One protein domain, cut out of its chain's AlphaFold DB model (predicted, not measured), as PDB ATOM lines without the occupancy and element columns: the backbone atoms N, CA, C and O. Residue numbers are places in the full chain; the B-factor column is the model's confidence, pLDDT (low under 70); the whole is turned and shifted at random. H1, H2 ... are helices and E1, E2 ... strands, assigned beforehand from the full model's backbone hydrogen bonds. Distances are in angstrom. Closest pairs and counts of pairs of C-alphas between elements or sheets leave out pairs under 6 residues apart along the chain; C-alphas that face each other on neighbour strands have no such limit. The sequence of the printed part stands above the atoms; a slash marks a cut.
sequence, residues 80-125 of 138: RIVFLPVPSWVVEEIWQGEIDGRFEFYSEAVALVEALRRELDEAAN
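What this domain is: This is residues 80 to 125 of the 138 residues of an uncharacterized protein of Chthonomonadaceae bacterium (UniProt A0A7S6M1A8). The model is a flat, open V: a small ribbon of two antiparallel strands, E1 and E2, with a loop beyond it makes one arm, and the long helix H2 makes the other, with the short helix H3 at its far tip. The loop runs out from E1 through the short helix H1 and comes back to E2, and H2 sets off directly from the end of E2, where the two arms meet; residues 92 to 98 and 114 to 125 stick out. The printed part has 46 residues, with three named helices and two named strands in the order E1, H1, E2, H2, H3, and its class is mixed, helices and strands. The whole is loose, with a radius of gyration of the C-alphas of 12.7 A, and spans 32 by 30 by 11 A.

Where its parts are: The sheet is made of E1, residues 81 to 84, 9.7 A from first to last C-alpha, and E2, residues 102 to 105, 10.2 A. E1 begins at C-alpha 81, at (102.375, 76.303, 58.830). H2, residues 106 to 118, is the longest helix, at 18.3 A; its C-alpha 106 is at (104.168, 76.962, 64.142). H1 is residues 88 to 91 and H3 is residues 122 to 125, each 5.1 A long. H3 ends at C-alpha 125, at (109.473, 96.821, 79.122).

How they stand to each other: E1 and E2 are antiparallel neighbours, with 141 degrees between their directions. C-alphas 83 and 103 face each other at 4.4 A. N 84 and O 102 are within hydrogen-bond range at 2.8 A, and so are N 104 and O 82 at 2.9 A. E1 and H2 have 4 pairs of C-alphas within 8 A, the closest being those of Ile 81 and Tyr 106, 5.6 A apart. E2 and H2 are near each other, with 5 pairs of C-alphas within 10 A. H2 and H3 are close but not clearly touching: their closest C-alphas, those of Arg 118 and Ala 124, are 7.1 A apart. H1 is apart from H2 and from H3, and H3 is apart from both strands. In H2 every O i to N i+4 pair is within hydrogen-bond range; H1 and H3 are too short for such a pair.

The domain as a whole: The two C-alphas farthest apart, those of Glu 98 and Ala 123, are 33.4 A from each other. The printed part has no cut. The links E1 to H1, E2 to H2 and H2 to H3 are tight; the link from H1 to E2, of 10 residues, is short. The mean pLDDT of the printed part is 86.7, and residues 92 to 99 are under 70.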
ATOM      1  N   ARG A  80     103.292  72.176  61.218       97.19
ATOM      2  CA  ARG A  80     102.176  73.024  60.799       97.19
ATOM      3  C   ARG A  80     102.662  74.423  60.407       97.19
ATOM      4  O   ARG A  80     103.390  75.059  61.167       97.19
ATOM      5  N   ILE A  81     102.175  74.925  59.280       98.12
ATOM      6  CA  ILE A  81     102.375  76.303  58.830       98.12
ATOM      7  C   ILE A  81     101.205  77.151  59.326       98.12
ATOM      8  O   ILE A  81     100.044  76.735  59.266       98.12
ATOM      9  N   VAL A  82     101.501  78.339  59.843       97.50
ATOM     10  CA  VAL A  82     100.498  79.293  60.321       97.50
ATOM     11  C   VAL A  82     100.727  80.658  59.700       97.50
ATOM     12  O   VAL A  82     101.858  81.042  59.422       97.50
ATOM     13  N   PHE A  83      99.647  81.407  59.509       95.69
ATOM     14  CA  PHE A  83      99.723  82.819  59.167       95.69
ATOM     15  C   PHE A  83      99.702  83.640  60.459       95.69
ATOM     16  O   PHE A  83      98.771  83.515  61.255       95.69
ATOM     17  N   LEU A  84     100.732  84.451  60.677       93.19
ATOM     18  CA  LEU A  84     100.784  85.458  61.728       93.19
ATOM     19  C   LEU A  84     100.162  86.749  61.188       93.19
ATOM     20  O   LEU A  84     100.822  87.446  60.409       93.19
ATOM     21  N   PRO A  85      98.913  87.077  61.566       91.00
ATOM     22  CA  PRO A  85      98.299  88.324  61.147       91.00
ATOM     23  C   PRO A  85      99.006  89.510  61.805       91.00
ATOM     24  O   PRO A  85      99.565  89.401  62.900       91.00
ATOM     25  N   VAL A  86      98.927  90.668  61.154       87.12
ATOM     26  CA  VAL A  86      99.349  91.935  61.752       87.12
ATOM     27  C   VAL A  86      98.389  92.267  62.902       87.12
ATOM     28  O   VAL A  86      97.177  92.312  62.674       87.12
ATOM     29  N   PRO A  87      98.874  92.482  64.139       86.44
ATOM     30  CA  PRO A  87      98.007  92.878  65.243       86.44
ATOM     31  C   PRO A  87      97.298  94.203  64.952       86.44
ATOM     32  O   PRO A  87      97.906  95.126  64.412       86.44
ATOM     33  N   SER A  88      96.033  94.333  65.358       84.62
ATOM     34  CA  SER A  88      95.208  95.509  65.040       84.62
ATOM     35  C   SER A  88      95.824  96.831  65.508       84.62
ATOM     36  O   SER A  88      95.777  97.815  64.782       84.62
ATOM     37  N   TRP A  89      96.487  96.838  66.668       80.44
ATOM     38  CA  TRP A  89      97.163  98.026  67.205       80.44
ATOM     39  C   TRP A  89      98.364  98.495  66.368       80.44
ATOM     40  O   TRP A  89      98.792  99.630  66.508       80.44
ATOM     41  N   VAL A  90      98.926  97.642  65.502       78.75
ATOM     42  CA  VAL A  90      99.965  98.040  64.534       78.75
ATOM     43  C   VAL A  90      99.327  98.689  63.305       78.75
ATOM     44  O   VAL A  90      99.873  99.639  62.750       78.75
ATOM     45  N   VAL A  91      98.155  98.195  62.898       71.31
ATOM     46  CA  VAL A  91      97.402  98.707  61.743       71.31
ATOM     47  C   VAL A  91      96.927 100.142  61.988       71.31
ATOM     48  O   VAL A  91      96.945 100.958  61.073       71.31
ATOM     49  N   GLU A  92      96.553 100.475  63.225       61.62
ATOM     50  CA  GLU A  92      96.083 101.817  63.599       61.62
ATOM     51  C   GLU A  92      97.163 102.911  63.481       61.62
ATOM     52  O   GLU A  92      96.829 104.084  63.304       61.62
ATOM     53  N   GLU A  93      98.452 102.558  63.547       60.62
ATOM     54  CA  GLU A  93      99.551 103.532  63.601       60.62
ATOM     55  C   GLU A  93     100.239 103.800  62.247       60.62
ATOM     56  O   GLU A  93     101.079 104.702  62.161       60.62
ATOM     57  N   ILE A  94      99.905 103.068  61.176       64.19
ATOM     58  CA  ILE A  94     100.616 103.163  59.889       64.19
ATOM     59  C   ILE A  94      99.720 103.778  58.811       64.19
ATOM     60  O   ILE A  94      98.722 103.211  58.384       64.19
ATOM     61  N   TRP A  95     100.101 104.979  58.363       56.62
ATOM     62  CA  TRP A  95      99.309 105.806  57.444       56.62
ATOM     63  C   TRP A  95      99.585 105.526  55.955       56.62
ATOM     64  O   TRP A  95      98.829 105.984  55.102       56.62
ATOM     65  N   GLN A  96     100.658 104.792  55.622       53.75
ATOM     66  CA  GLN A  96     100.998 104.397  54.248       53.75
ATOM     67  C   GLN A  96     101.744 103.057  54.200       53.75
ATOM     68  O   GLN A  96     102.751 102.885  54.884       53.75
ATOM     69  N   GLY A  97     101.270 102.152  53.340       61.53
ATOM     70  CA  GLY A  97     101.869 100.846  53.051       61.53
ATOM     71  C   GLY A  97     100.881  99.692  53.236       61.53
ATOM     72  O   GLY A  97     100.074  99.709  54.162       61.53
ATOM     73  N   GLU A  98     100.946  98.693  52.355       63.72
ATOM     74  CA  GLU A  98     100.323  97.389  52.600       63.72
ATOM     75  C   GLU A  98     101.171  96.665  53.649       63.72
ATOM     76  O   GLU A  98     102.351  96.384  53.424       63.72
ATOM     77  N   ILE A  99     100.598  96.427  54.830       69.94
ATOM     78  CA  ILE A  99     101.217  95.577  55.845       69.94
ATOM     79  C   ILE A  99     100.444  94.279  55.854       69.94
ATOM     80  O   ILE A  99      99.357  94.190  56.425       69.94
ATOM     81  N   ASP A 100     101.038  93.273  55.239       80.44
ATOM     82  CA  ASP A 100     100.518  91.927  55.301       80.44
ATOM     83  C   ASP A 100     101.124  91.166  56.473       80.44
ATOM     84  O   ASP A 100     102.254  91.399  56.919       80.44
ATOM     85  N   GLY A 101     100.337  90.222  56.983       87.44
ATOM     86  CA  GLY A 101     100.868  89.195  57.860       87.44
ATOM     87  C   GLY A 101     101.859  88.307  57.110       87.44
ATOM     88  O   GLY A 101     102.115  88.460  55.915       87.44
ATOM     89  N   ARG A 102     102.418  87.331  57.813       92.44
ATOM     90  CA  ARG A 102     103.395  86.418  57.214       92.44
ATOM     91  C   ARG A 102     103.148  84.984  57.619       92.44
ATOM     92  O   ARG A 102     102.684  84.717  58.725       92.44
ATOM     93  N   PHE A 103     103.497  84.064  56.734       96.75
ATOM     94  CA  PHE A 103     103.530  82.650  57.068       96.75
ATOM     95  C   PHE A 103     104.793  82.330  57.866       96.75
ATOM     96  O   PHE A 103     105.870  82.826  57.548       96.75
ATOM     97  N   GLU A 104     104.648  81.485  58.879       97.19
ATOM     98  CA  GLU A 104     105.745  80.933  59.669       97.19
ATOM     99  C   GLU A 104     105.468  79.464  59.989       97.19
ATOM    100  O   GLU A 104     104.318  79.006  59.987       97.19
ATOM    101  N   PHE A 105     106.522  78.726  60.328       97.69
ATOM    102  CA  PHE A 105     106.342  77.467  61.038       97.69
ATOM    103  C   PHE A 105     105.710  77.725  62.407       97.69
ATOM    104  O   PHE A 105     105.965  78.747  63.048       97.69
ATOM    105  N   TYR A 106     104.874  76.799  62.877       97.00
ATOM    106  CA  TYR A 106     104.168  76.962  64.142       97.00
ATOM    107  C   TYR A 106     105.126  77.153  65.324       97.00
ATOM    108  O   TYR A 106     104.890  78.024  66.160       97.00
ATOM    109  N   SER A 107     106.216  76.387  65.386       96.62
ATOM    110  CA  SER A 107     107.238  76.517  66.427       96.62
ATOM    111  C   SER A 107     107.875  77.916  66.453       96.62
ATOM    112  O   SER A 107     107.997  78.527  67.518       96.62
ATOM    113  N   GLU A 108     108.207  78.463  65.282       96.00
ATOM    114  CA  GLU A 108     108.772  79.807  65.125       96.00
ATOM    115  C   GLU A 108     107.747  80.887  65.493       96.00
ATOM    116  O   GLU A 108     108.064  81.821  66.231       96.00
ATOM    117  N   ALA A 109     106.493  80.723  65.067       95.81
ATOM    118  CA  ALA A 109     105.395  81.613  65.426       95.81
ATOM    119  C   ALA A 109     105.180  81.687  66.945       95.81
ATOM    120  O   ALA A 109     105.070  82.778  67.507       95.81
ATOM    121  N   VAL A 110     105.166  80.539  67.628       96.00
ATOM    122  CA  VAL A 110     105.048  80.470  69.092       96.00
ATOM    123  C   VAL A 110     106.226  81.173  69.761       96.00
ATOM    124  O   VAL A 110     106.022  81.957  70.687       96.00
ATOM    125  N   ALA A 111     107.450  80.946  69.279       95.81
ATOM    126  CA  ALA A 111     108.639  81.593  69.826       95.81
ATOM    127  C   ALA A 111     108.582  83.126  69.693       95.81
ATOM    128  O   ALA A 111     108.926  83.834  70.641       95.81
ATOM    129  N   LEU A 112     108.107  83.639  68.553       94.25
ATOM    130  CA  LEU A 112     107.916  85.074  68.319       94.25
ATOM    131  C   LEU A 112     106.882  85.679  69.276       94.25
ATOM    132  O   LEU A 112     107.131  86.727  69.874       94.25
ATOM    133  N   VAL A 113     105.739  85.011  69.452       94.19
ATOM    134  CA  VAL A 113     104.674  85.470  70.356       94.19
ATOM    135  C   VAL A 113     105.139  85.444  71.811       94.19
ATOM    136  O   VAL A 113     104.905  86.400  72.546       94.19
ATOM    137  N   GLU A 114     105.846  84.397  72.236       95.88
ATOM    138  CA  GLU A 114     106.404  84.316  73.588       95.88
ATOM    139  C   GLU A 114     107.478  85.377  73.842       95.88
ATOM    140  O   GLU A 114     107.535  85.943  74.934       95.88
ATOM    141  N   ALA A 115     108.313  85.689  72.847       94.50
ATOM    142  CA  ALA A 115     109.279  86.777  72.951       94.50
ATOM    143  C   ALA A 115     108.573  88.127  73.144       94.50
ATOM    144  O   ALA A 115     108.917  88.862  74.068       94.50
ATOM    145  N   LEU A 116     107.537  88.413  72.347       92.88
ATOM    146  CA  LEU A 116     106.717  89.614  72.517       92.88
ATOM    147  C   LEU A 116     106.035  89.646  73.890       92.88
ATOM    148  O   LEU A 116     106.041  90.675  74.553       92.88
ATOM    149  N   ARG A 117     105.487  88.518  74.353       94.44
ATOM    150  CA  ARG A 117     104.843  88.418  75.668       94.44
ATOM    151  C   ARG A 117     105.807  88.760  76.804       94.44
ATOM    152  O   ARG A 117     105.413  89.443  77.741       94.44
ATOM    153  N   ARG A 118     107.062  88.307  76.725       94.25
ATOM    154  CA  ARG A 118     108.102  88.634  77.719       94.25
ATOM    155  C   ARG A 118     108.437  90.121  77.742       94.25
ATOM    156  O   ARG A 118     108.713  90.652  78.808       94.25
ATOM    157  N   GLU A 119     108.382  90.791  76.595       93.06
ATOM    158  CA  GLU A 119     108.599  92.239  76.500       93.06
ATOM    159  C   GLU A 119     107.499  93.061  77.181       93.06
ATOM    160  O   GLU A 119     107.704  94.251  77.388       93.06
ATOM    161  N   LEU A 120     106.357  92.459  77.534       92.44
ATOM    162  CA  LEU A 120     105.281  93.123  78.278       92.44
ATOM    163  C   LEU A 120     105.504  93.123  79.800       92.44
ATOM    164  O   LEU A 120     104.768  93.802  80.510       92.44
ATOM    165  N   ASP A 121     106.483  92.367  80.308       94.81
ATOM    166  CA  ASP A 121     106.863  92.403  81.724       94.81
ATOM    167  C   ASP A 121     107.441  93.774  82.096       94.81
ATOM    168  O   ASP A 121     108.239  94.326  81.343       94.81
ATOM    169  N   GLU A 122     107.084  94.310  83.265       88.94
ATOM    170  CA  GLU A 122     107.468  95.660  83.699       88.94
ATOM    171  C   GLU A 122     108.982  95.907  83.608       88.94
ATOM    172  O   GLU A 122     109.419  96.919  83.054       88.94
ATOM    173  N   ALA A 123     109.797  94.964  84.090       91.12
ATOM    174  CA  ALA A 123     111.246  95.123  84.109       91.12
ATOM    175  C   ALA A 123     111.844  95.061  82.696       91.12
ATOM    176  O   ALA A 123     112.744  95.837  82.364       91.12
ATOM    177  N   ALA A 124     111.338  94.161  81.850       89.19
ATOM    178  CA  ALA A 124     111.772  94.049  80.458       89.19
ATOM    179  C   ALA A 124     111.325  95.257  79.620       89.19
ATOM    180  O   ALA A 124     112.082  95.748  78.776       89.19
ATOM    181  N   ASN A 125     110.114  95.752  79.873       93.56
ATOM    182  CA  ASN A 125     109.473  96.821  79.122       93.56
ATOM    183  C   ASN A 125     110.040  98.203  79.470       93.56
ATOM    184  O   ASN A 125     110.073  99.081  78.606       93.56
TER     185      ASN A 125